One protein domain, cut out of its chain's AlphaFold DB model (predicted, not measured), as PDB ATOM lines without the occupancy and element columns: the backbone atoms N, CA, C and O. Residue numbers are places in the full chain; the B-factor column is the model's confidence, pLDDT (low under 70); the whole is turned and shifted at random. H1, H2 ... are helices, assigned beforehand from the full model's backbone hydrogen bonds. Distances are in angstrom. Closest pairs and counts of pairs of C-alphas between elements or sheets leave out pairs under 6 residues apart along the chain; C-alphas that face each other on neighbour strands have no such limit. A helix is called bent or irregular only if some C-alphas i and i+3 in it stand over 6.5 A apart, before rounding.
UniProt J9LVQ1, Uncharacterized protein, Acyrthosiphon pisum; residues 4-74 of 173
ATOM      1  N   PHE A   4     136.064 147.035 163.441       91.50
ATOM      2  CA  PHE A   4     137.034 146.127 162.830       91.50
ATOM      3  C   PHE A   4     137.882 145.391 163.873       91.50
ATOM      4  O   PHE A   4     137.954 144.167 163.834       91.50
ATOM      5  N   GLU A   5     138.462 146.109 164.842       92.31
ATOM      6  CA  GLU A   5     139.301 145.494 165.883       92.31
ATOM      7  C   GLU A   5     138.503 144.504 166.738       92.31
ATOM      8  O   GLU A   5     138.945 143.382 166.974       92.31
ATOM      9  N   SER A   6     137.280 144.874 167.132       94.19
ATOM     10  CA  SER A   6     136.387 143.980 167.878       94.19
ATOM     11  C   SER A   6     136.047 142.713 167.086       94.19
ATOM     12  O   SER A   6     136.047 141.612 167.636       94.19
ATOM     13  N   SER A   7     135.775 142.856 165.786       93.12
ATOM     14  CA  SER A   7     135.466 141.721 164.907       93.12
ATOM     15  C   SER A   7     136.683 140.824 164.693       93.12
ATOM     16  O   SER A   7     136.552 139.604 164.678       93.12
ATOM     17  N   LYS A   8     137.878 141.414 164.586       93.06
ATOM     18  CA  LYS A   8     139.149 140.696 164.471       93.06
ATOM     19  C   LYS A   8     139.446 139.866 165.719       93.06
ATOM     20  O   LYS A   8     139.850 138.717 165.583       93.06
ATOM     21  N   ILE A   9     139.214 140.413 166.916       94.00
ATOM     22  CA  ILE A   9     139.364 139.674 168.180       94.00
ATOM     23  C   ILE A   9     138.457 138.435 168.176       94.00
ATOM     24  O   ILE A   9     138.959 137.323 168.315       94.00
ATOM     25  N   LYS A  10     137.159 138.599 167.885       94.94
ATOM     26  CA  LYS A  10     136.211 137.470 167.799       94.94
ATOM     27  C   LYS A  10     136.589 136.447 166.725       94.94
ATOM     28  O   LYS A  10     136.505 135.244 166.947       94.94
ATOM     29  N   ALA A  11     137.019 136.907 165.552       93.06
ATOM     30  CA  ALA A  11     137.459 136.015 164.481       93.06
ATOM     31  C   ALA A  11     138.690 135.192 164.895       93.06
ATOM     32  O   ALA A  11     138.780 134.013 164.561       93.06
ATOM     33  N   ASN A  12     139.612 135.792 165.652       93.62
ATOM     34  CA  ASN A  12     140.781 135.102 166.189       93.62
ATOM     35  C   ASN A  12     140.407 134.048 167.240       93.62
ATOM     36  O   ASN A  12     140.995 132.971 167.213       93.62
ATOM     37  N   GLU A  13     139.432 134.330 168.111       95.81
ATOM     38  CA  GLU A  13     138.895 133.360 169.081       95.81
ATOM     39  C   GLU A  13     138.279 132.145 168.369       95.81
ATOM     40  O   GLU A  13     138.561 131.000 168.716       95.81
ATOM     41  N   ILE A  14     137.490 132.377 167.315       95.38
ATOM     42  CA  ILE A  14     136.913 131.298 166.498       95.38
ATOM     43  C   ILE A  14     138.020 130.500 165.795       95.38
ATOM     44  O   ILE A  14     137.969 129.272 165.748       95.38
ATOM     45  N   ALA A  15     139.037 131.179 165.260       94.75
ATOM     46  CA  ALA A  15     140.166 130.521 164.614       94.75
ATOM     47  C   ALA A  15     140.964 129.640 165.588       94.75
ATOM     48  O   ALA A  15     141.390 128.559 165.186       94.75
ATOM     49  N   ASP A  16     141.116 130.048 166.855       95.56
ATOM     50  CA  ASP A  16     141.724 129.214 167.901       95.56
ATOM     51  C   ASP A  16     140.929 127.929 168.131       95.56
ATOM     52  O   ASP A  16     141.498 126.840 168.090       95.56
ATOM     53  N   VAL A  17     139.607 128.045 168.303       96.50
ATOM     54  CA  VAL A  17     138.715 126.887 168.498       96.50
ATOM     55  C   VAL A  17     138.812 125.905 167.328       96.50
ATOM     56  O   VAL A  17     138.777 124.690 167.521       96.50
ATOM     57  N   LEU A  18     138.961 126.422 166.107       96.00
ATOM     58  CA  LEU A  18     139.038 125.623 164.886       96.00
ATOM     59  C   LEU A  18     140.468 125.193 164.510       96.00
ATOM     60  O   LEU A  18     140.642 124.537 163.484       96.00
ATOM     61  N   ASN A  19     141.486 125.543 165.305       93.50
ATOM     62  CA  ASN A  19     142.907 125.326 164.996       93.50
ATOM     63  C   ASN A  19     143.329 125.873 163.613       93.50
ATOM     64  O   ASN A  19     144.104 125.256 162.880       93.50
ATOM     65  N   ILE A  20     142.814 127.048 163.240       93.06
ATOM     66  CA  ILE A  20     143.112 127.735 161.977       93.06
ATOM     67  C   ILE A  20     144.168 128.824 162.205       93.06
ATOM     68  O   ILE A  20     144.107 129.603 163.154       93.06
ATOM     69  N   HIS A  21     145.131 128.931 161.288       88.94
ATOM     70  CA  HIS A  21     146.179 129.951 161.360       88.94
ATOM     71  C   HIS A  21     145.646 131.374 161.089       88.94
ATOM     72  O   HIS A  21     145.035 131.642 160.051       88.94
ATOM     73  N   LYS A  22     145.949 132.319 161.986       89.12
ATOM     74  CA  LYS A  22     145.402 133.693 162.014       89.12
ATOM     75  C   LYS A  22     146.203 134.685 161.167       89.12
ATOM     76  O   LYS A  22     146.749 135.664 161.673       89.12
ATOM     77  N   THR A  23     146.325 134.430 159.870       85.88
ATOM     78  CA  THR A  23     147.102 135.308 158.977       85.88
ATOM     79  C   THR A  23     146.311 135.797 157.786       85.88
ATOM     80  O   THR A  23     145.776 134.997 157.018       85.88
ATOM     81  N   PHE A  24     146.360 137.108 157.552       83.12
ATOM     82  CA  PHE A  24     145.925 137.693 156.291       83.12
ATOM     83  C   PHE A  24     146.854 137.242 155.164       83.12
ATOM     84  O   PHE A  24     148.057 137.521 155.170       83.12
ATOM     85  N   LYS A  25     146.297 136.529 154.180       76.12
ATOM     86  CA  LYS A  25     147.055 136.085 153.008       76.12
ATOM     87  C   LYS A  25     147.492 137.305 152.198       76.12
ATOM     88  O   LYS A  25     146.662 138.068 151.712       76.12
ATOM     89  N   LYS A  26     148.804 137.470 152.015       71.94
ATOM     90  CA  LYS A  26     149.353 138.491 151.115       71.94
ATOM     91  C   LYS A  26     149.068 138.075 149.674       71.94
ATOM     92  O   LYS A  26     149.507 137.010 149.239       71.94
ATOM     93  N   LYS A  27     148.334 138.900 148.925       68.12
ATOM     94  CA  LYS A  27     148.169 138.697 147.482       68.12
ATOM     95  C   LYS A  27     149.503 139.017 146.799       68.12
ATOM     96  O   LYS A  27     150.150 140.003 147.139       68.12
ATOM     97  N   ARG A  28     149.940 138.177 145.857       63.75
ATOM     98  CA  ARG A  28     151.138 138.465 145.057       63.75
ATOM     99  C   ARG A  28     150.837 139.656 144.153       63.75
ATOM    100  O   ARG A  28     149.923 139.577 143.333       63.75
ATOM    101  N   PHE A  29     151.603 140.732 144.294       63.81
ATOM    102  CA  PHE A  29     151.487 141.884 143.411       63.81
ATOM    103  C   PHE A  29     151.966 141.523 142.001       63.81
ATOM    104  O   PHE A  29     152.976 140.828 141.817       63.81
ATOM    105  N   ARG A  30     151.194 141.944 140.996       62.34
ATOM    106  CA  ARG A  30     151.552 141.777 139.590       62.34
ATOM    107  C   ARG A  30     152.458 142.940 139.211       62.34
ATOM    108  O   ARG A  30     151.966 144.034 138.982       62.34
ATOM    109  N   ARG A  31     153.757 142.674 139.059       65.12
ATOM    110  CA  ARG A  31     154.694 143.668 138.527       65.12
ATOM    111  C   ARG A  31     154.370 143.944 137.061       65.12
ATOM    112  O   ARG A  31     154.572 143.076 136.210       65.12
ATOM    113  N   THR A  32     153.866 145.133 136.769       67.31
ATOM    114  CA  THR A  32     153.789 145.675 135.412       67.31
ATOM    115  C   THR A  32     155.092 146.397 135.087       67.31
ATOM    116  O   THR A  32     155.742 146.985 135.952       67.31
ATOM    117  N   LYS A  33     155.538 146.288 133.834       73.12
ATOM    118  CA  LYS A  33     156.726 147.001 133.366       73.12
ATOM    119  C   LYS A  33     156.319 148.461 133.169       73.12
ATOM    120  O   LYS A  33     155.412 148.702 132.378       73.12
ATOM    121  N   LYS A  34     156.959 149.390 133.881       74.88
ATOM    122  CA  LYS A  34     156.740 150.825 133.661       74.88
ATOM    123  C   LYS A  34     157.176 151.187 132.242       74.88
ATOM    124  O   LYS A  34     158.249 150.738 131.825       74.88
ATOM    125  N   GLN A  35     156.363 151.941 131.500       80.88
ATOM    126  CA  GLN A  35     156.785 152.462 130.192       80.88
ATOM    127  C   GLN A  35     157.530 153.788 130.329       80.88
ATOM    128  O   GLN A  35     158.461 154.039 129.566       80.88
ATOM    129  N   PHE A  36     157.180 154.585 131.340       82.25
ATOM    130  CA  PHE A  36     157.813 155.870 131.621       82.25
ATOM    131  C   PHE A  36     158.237 155.994 133.090       82.25
ATOM    132  O   PHE A  36     157.611 155.435 133.989       82.25
ATOM    133  N   GLU A  37     159.306 156.750 133.351       75.25
ATOM    134  CA  GLU A  37     159.874 156.907 134.702       75.25
ATOM    135  C   GLU A  37     158.952 157.654 135.678       75.25
ATOM    136  O   GLU A  37     159.042 157.434 136.885       75.25
ATOM    137  N   TYR A  38     158.038 158.489 135.172       81.44
ATOM    138  CA  TYR A  38     157.067 159.231 135.984       81.44
ATOM    139  C   TYR A  38     155.826 158.410 136.374       81.44
ATOM    140  O   TYR A  38     154.978 158.904 137.116       81.44
ATOM    141  N   GLU A  39     155.689 157.166 135.899       71.50
ATOM    142  CA  GLU A  39     154.608 156.280 136.332       71.50
ATOM    143  C   GLU A  39     154.807 155.903 137.807       71.50
ATOM    144  O   GLU A  39     155.769 155.215 138.180       71.50
ATOM    145  N   ASN A  40     153.880 156.326 138.667       66.69
ATOM    146  CA  ASN A  40     153.780 155.781 140.017       66.69
ATOM    147  C   ASN A  40     153.325 154.320 139.948       66.69
ATOM    148  O   ASN A  40     152.597 153.921 139.044       66.69
ATOM    149  N   SER A  41     153.784 153.492 140.887       64.12
ATOM    150  CA  SER A  41     153.241 152.139 140.997       64.12
ATOM    151  C   SER A  41     151.799 152.224 141.490       64.12
ATOM    152  O   SER A  41     151.574 152.728 142.588       64.12
ATOM    153  N   ASP A  42     150.853 151.644 140.749       56.59
ATOM    154  CA  ASP A  42     149.470 151.423 141.217       56.59
ATOM    155  C   ASP A  42     149.401 150.481 142.439       56.59
ATOM    156  O   ASP A  42     148.342 150.249 143.024       56.59
ATOM    157  N   GLU A  43     150.536 149.888 142.820       57.88
ATOM    158  CA  GLU A  43     150.679 149.029 143.985       57.88
ATOM    159  C   GLU A  43     150.563 149.864 145.268       57.88
ATOM    160  O   GLU A  43     151.551 150.370 145.803       57.88
ATOM    161  N   ILE A  44     149.339 149.978 145.791       55.50
ATOM    162  CA  ILE A  44     149.110 150.382 147.179       55.50
ATOM    163  C   ILE A  44     149.846 149.358 148.052       55.50
ATOM    164  O   ILE A  44     149.432 148.200 148.170       55.50
ATOM    165  N   ASN A  45     150.974 149.771 148.627       56.06
ATOM    166  CA  ASN A  45     151.805 148.978 149.532       56.06
ATOM    167  C   ASN A  45     151.132 148.869 150.910       56.06
ATOM    168  O   ASN A  45     151.697 149.254 151.931       56.06
ATOM    169  N   ASP A  46     149.884 148.407 150.928       58.38
ATOM    170  CA  ASP A  46     149.105 148.281 152.145       58.38
ATOM    171  C   ASP A  46     149.338 146.919 152.795       58.38
ATOM    172  O   ASP A  46     149.325 145.862 152.150       58.38
ATOM    173  N   VAL A  47     149.523 146.944 154.118       74.81
ATOM    174  CA  VAL A  47     149.504 145.755 154.974       74.81
ATOM    175  C   VAL A  47     148.258 144.939 154.605       74.81
ATOM    176  O   VAL A  47     147.168 145.494 154.517       74.81
ATOM    177  N   ALA A  48     148.392 143.628 154.365       81.81
ATOM    178  CA  ALA A  48     147.283 142.774 153.897       81.81
ATOM    179  C   ALA A  48     146.008 142.899 154.755       81.81
ATOM    180  O   ALA A  48     144.895 142.774 154.252       81.81
ATOM    181  N   GLU A  49     146.189 143.198 156.038       86.88
ATOM    182  CA  GLU A  49     145.127 143.548 156.971       86.88
ATOM    183  C   GLU A  49     144.390 144.849 156.612       86.88
ATOM    184  O   GLU A  49     143.162 144.860 156.609       86.88
ATOM    185  N   ASN A  50     145.104 145.926 156.273       86.38
ATOM    186  CA  ASN A  50     144.490 147.198 155.890       86.38
ATOM    187  C   ASN A  50     143.704 147.061 154.578       86.38
ATOM    188  O   ASN A  50     142.574 147.528 154.476       86.38
ATOM    189  N   ASN A  51     144.246 146.302 153.620       85.75
ATOM    190  CA  ASN A  51     143.534 145.956 152.390       85.75
ATOM    191  C   ASN A  51     142.231 145.193 152.672       85.75
ATOM    192  O   ASN A  51     141.187 145.521 152.112       85.75
ATOM    193  N   PHE A  52     142.269 144.194 153.560       87.38
ATOM    194  CA  PHE A  52     141.063 143.480 153.979       87.38
ATOM    195  C   PHE A  52     140.065 144.414 154.678       87.38
ATOM    196  O   PHE A  52     138.865 144.350 154.413       87.38
ATOM    197  N   ARG A  53     140.551 145.316 155.535       90.56
ATOM    198  CA  ARG A  53     139.710 146.294 156.225       90.56
ATOM    199  C   ARG A  53     138.979 147.210 155.241       90.56
ATOM    200  O   ARG A  53     137.764 147.337 155.330       90.56
ATOM    201  N   ILE A  54     139.702 147.824 154.309       87.62
ATOM    202  CA  ILE A  54     139.158 148.841 153.400       87.62
ATOM    203  C   ILE A  54     138.276 148.208 152.321       87.62
ATOM    204  O   ILE A  54     137.132 148.615 152.152       87.62
ATOM    205  N   PHE A  55     138.785 147.203 151.606       87.75
ATOM    206  CA  PHE A  55     138.126 146.689 150.399       87.75
ATOM    207  C   PHE A  55     137.107 145.582 150.658       87.75
ATOM    208  O   PHE A  55     136.386 145.199 149.740       87.75
ATOM    209  N   TYR A  56     137.058 145.038 151.875       89.06
ATOM    210  CA  TYR A  56     136.151 143.942 152.202       89.06
ATOM    211  C   TYR A  56     135.313 144.251 153.437       89.06
ATOM    212  O   TYR A  56     134.095 144.349 153.333       89.06
ATOM    213  N   PHE A  57     135.948 144.445 154.597       91.69
ATOM    214  CA  PHE A  57     135.214 144.649 155.846       91.69
ATOM    215  C   PHE A  57     134.332 145.898 155.795       91.69
ATOM    216  O   PHE A  57     133.138 145.789 156.052       91.69
ATOM    217  N   ASN A  58     134.895 147.056 155.435       92.94
ATOM    218  CA  ASN A  58     134.130 148.299 155.358       92.94
ATOM    219  C   ASN A  58     133.032 148.202 154.295       92.94
ATOM    220  O   ASN A  58     131.900 148.548 154.582       92.94
ATOM    221  N   VAL A  59     133.323 147.637 153.118       93.06
ATOM    222  CA  VAL A  59     132.326 147.466 152.044       93.06
ATOM    223  C   VAL A  59     131.125 146.636 152.511       93.06
ATOM    224  O   VAL A  59     129.980 147.007 152.265       93.06
ATOM    225  N   ILE A  60     131.368 145.524 153.214       92.88
ATOM    226  CA  ILE A  60     130.293 144.686 153.764       92.88
ATOM    227  C   ILE A  60     129.572 145.400 154.907       92.88
ATOM    228  O   ILE A  60     128.348 145.333 154.979       92.88
ATOM    229  N   ALA A  61     130.306 146.072 155.796       92.00
ATOM    230  CA  ALA A  61     129.725 146.799 156.918       92.00
ATOM    231  C   ALA A  61     128.824 147.941 156.435       92.00
ATOM    232  O   ALA A  61     127.688 148.043 156.885       92.00
ATOM    233  N   ASP A  62     129.287 148.738 155.476       91.56
ATOM    234  CA  ASP A  62     128.527 149.828 154.870       91.56
ATOM    235  C   ASP A  62     127.308 149.280 154.119       91.56
ATOM    236  O   ASP A  62     126.200 149.787 154.289       91.56
ATOM    237  N   GLY A  63     127.468 148.187 153.364       90.38
ATOM    238  CA  GLY A  63     126.353 147.506 152.702       90.38
ATOM    239  C   GLY A  63     125.302 146.986 153.688       90.38
ATOM    240  O   GLY A  63     124.103 147.139 153.455       90.38
ATOM    241  N   ALA A  64     125.734 146.427 154.819       88.81
ATOM    242  CA  ALA A  64     124.844 145.998 155.890       88.81
ATOM    243  C   ALA A  64     124.142 147.194 156.547       88.81
ATOM    244  O   ALA A  64     122.929 147.158 156.722       88.81
ATOM    245  N   ILE A  65     124.868 148.272 156.861       89.19
ATOM    246  CA  ILE A  65     124.295 149.497 157.436       89.19
ATOM    247  C   ILE A  65     123.228 150.070 156.506       89.19
ATOM    248  O   ILE A  65     122.130 150.369 156.968       89.19
ATOM    249  N   LEU A  66     123.510 150.174 155.206       87.31
ATOM    250  CA  LEU A  66     122.543 150.659 154.225       87.31
ATOM    251  C   LEU A  66     121.319 149.737 154.160       87.31
ATOM    252  O   LEU A  66     120.199 150.215 154.330       87.31
ATOM    253  N   SER A  67     121.533 148.423 154.034       85.44
ATOM    254  CA  SER A  67     120.464 147.412 153.995       85.44
ATOM    255  C   SER A  67     119.584 147.411 155.251       85.44
ATOM    256  O   SER A  67     118.373 147.199 155.178       85.44
ATOM    257  N   PHE A  68     120.168 147.662 156.425       86.50
ATOM    258  CA  PHE A  68     119.422 147.716 157.678       86.50
ATOM    259  C   PHE A  68     118.817 149.082 157.962       86.50
ATOM    260  O   PHE A  68     117.817 149.129 158.665       86.50
ATOM    261  N   SER A  69     119.371 150.178 157.442       87.12
ATOM    262  CA  SER A  69     118.911 151.527 157.787       87.12
ATOM    263  C   SER A  69     117.450 151.756 157.405       87.12
ATOM    264  O   SER A  69     116.660 152.189 158.243       87.12
ATOM    265  N   GLU A  70     117.061 151.390 156.182       83.00
ATOM    266  CA  GLU A  70     115.681 151.512 155.717       83.00
ATOM    267  C   GLU A  70     114.740 150.615 156.530       83.00
ATOM    268  O   GLU A  70     113.750 151.095 157.081       83.00
ATOM    269  N   ARG A  71     115.101 149.337 156.705       83.88
ATOM    270  CA  ARG A  71     114.316 148.378 157.496       83.88
ATOM    271  C   ARG A  71     114.160 148.823 158.951       83.88
ATOM    272  O   ARG A  71     113.087 148.698 159.529       83.88
ATOM    273  N   PHE A  72     115.218 149.359 159.554       86.00
ATOM    274  CA  PHE A  72     115.199 149.844 160.930       86.00
ATOM    275  C   PHE A  72     114.314 151.082 161.068       86.00
ATOM    276  O   PHE A  72     113.566 151.194 162.037       86.00
ATOM    277  N   ASN A  73     114.347 151.986 160.087       86.94
ATOM    278  CA  ASN A  73     113.451 153.136 160.056       86.94
ATOM    279  C   ASN A  73     111.987 152.700 159.930       86.94
ATOM    280  O   ASN A  73     111.153 153.174 160.699       86.94
ATOM    281  N   GLN A  74     111.683 151.755 159.035       84.75
ATOM    282  CA  GLN A  74     110.341 151.181 158.902       84.75
ATOM    283  C   GLN A  74     109.886 150.516 160.208       84.75
ATOM    284  O   GLN A  74     108.803 150.815 160.708       84.75
TER     285      GLN A  74
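Overview. This is residues 4 to 74 of the 173 residues of an uncharacterized protein of Acyrthosiphon pisum (UniProt J9LVQ1). A long bent helix, H2, makes one part of a flat, open frame; the short helix H1 comes close to its first arm with one end and runs off at a steep angle, and a long loop, residues 18 to 47, swings out and folds back to join the two. Residues 34 to 40 of the loop stick out at one extreme, and residues 62 to 74 of H2 at the other. The printed part has 71 residues with two named helices, H1 then H2, and no named strand; its class is all helix. It is extended, with a radius of gyration of the C-alphas of 17.8 A and spans of 54 by 39 by 15 A.

Along the chain. Find C-alpha 48 at (147.283, 142.774, 153.897), where H2, residues 48 to 74, begins. By its hydrogen bonds it was assigned as one helix, but it is bent: C-alphas 55 and 58 are 6.6 A apart. Its arms are H2a, residues 48 to 55, and H2b, residues 58 to 74, 24.2 A long and ending at C-alpha 74, (110.341, 151.181, 158.902). H2b is itself irregular, with C-alphas 67 and 70 6.53 A apart. H1, residues 4 to 17, starts at C-alpha 4, (137.034, 146.127, 162.830), and is 20.1 A long.

Arrangement. H2a and H2b are near each other, at a steep tilt of 36 degrees, only just past shallow. Look next at Phe 4 and Arg 53, whose C-alphas, 7.1 A apart, are the closest of H1 and H2a. These two are close but not clearly touching, at a steep tilt of 55 degrees, opposite ways. H1 and H2b are only just apart, closest 8.3 A. In H1 and H2a every O i to N i+4 pair is within hydrogen-bond range, and in H2b 11 of 13.

Size, cuts and confidence. The C-alphas of Glu 37 and Gln 74, the two farthest apart, are 55.4 A from each other. The link from H1 to H2 is long, 30 residues, and the printed part has no cut. The mean pLDDT of the printed part is 83.0, and residues 27 to 32 and 40 to 46 are under 70.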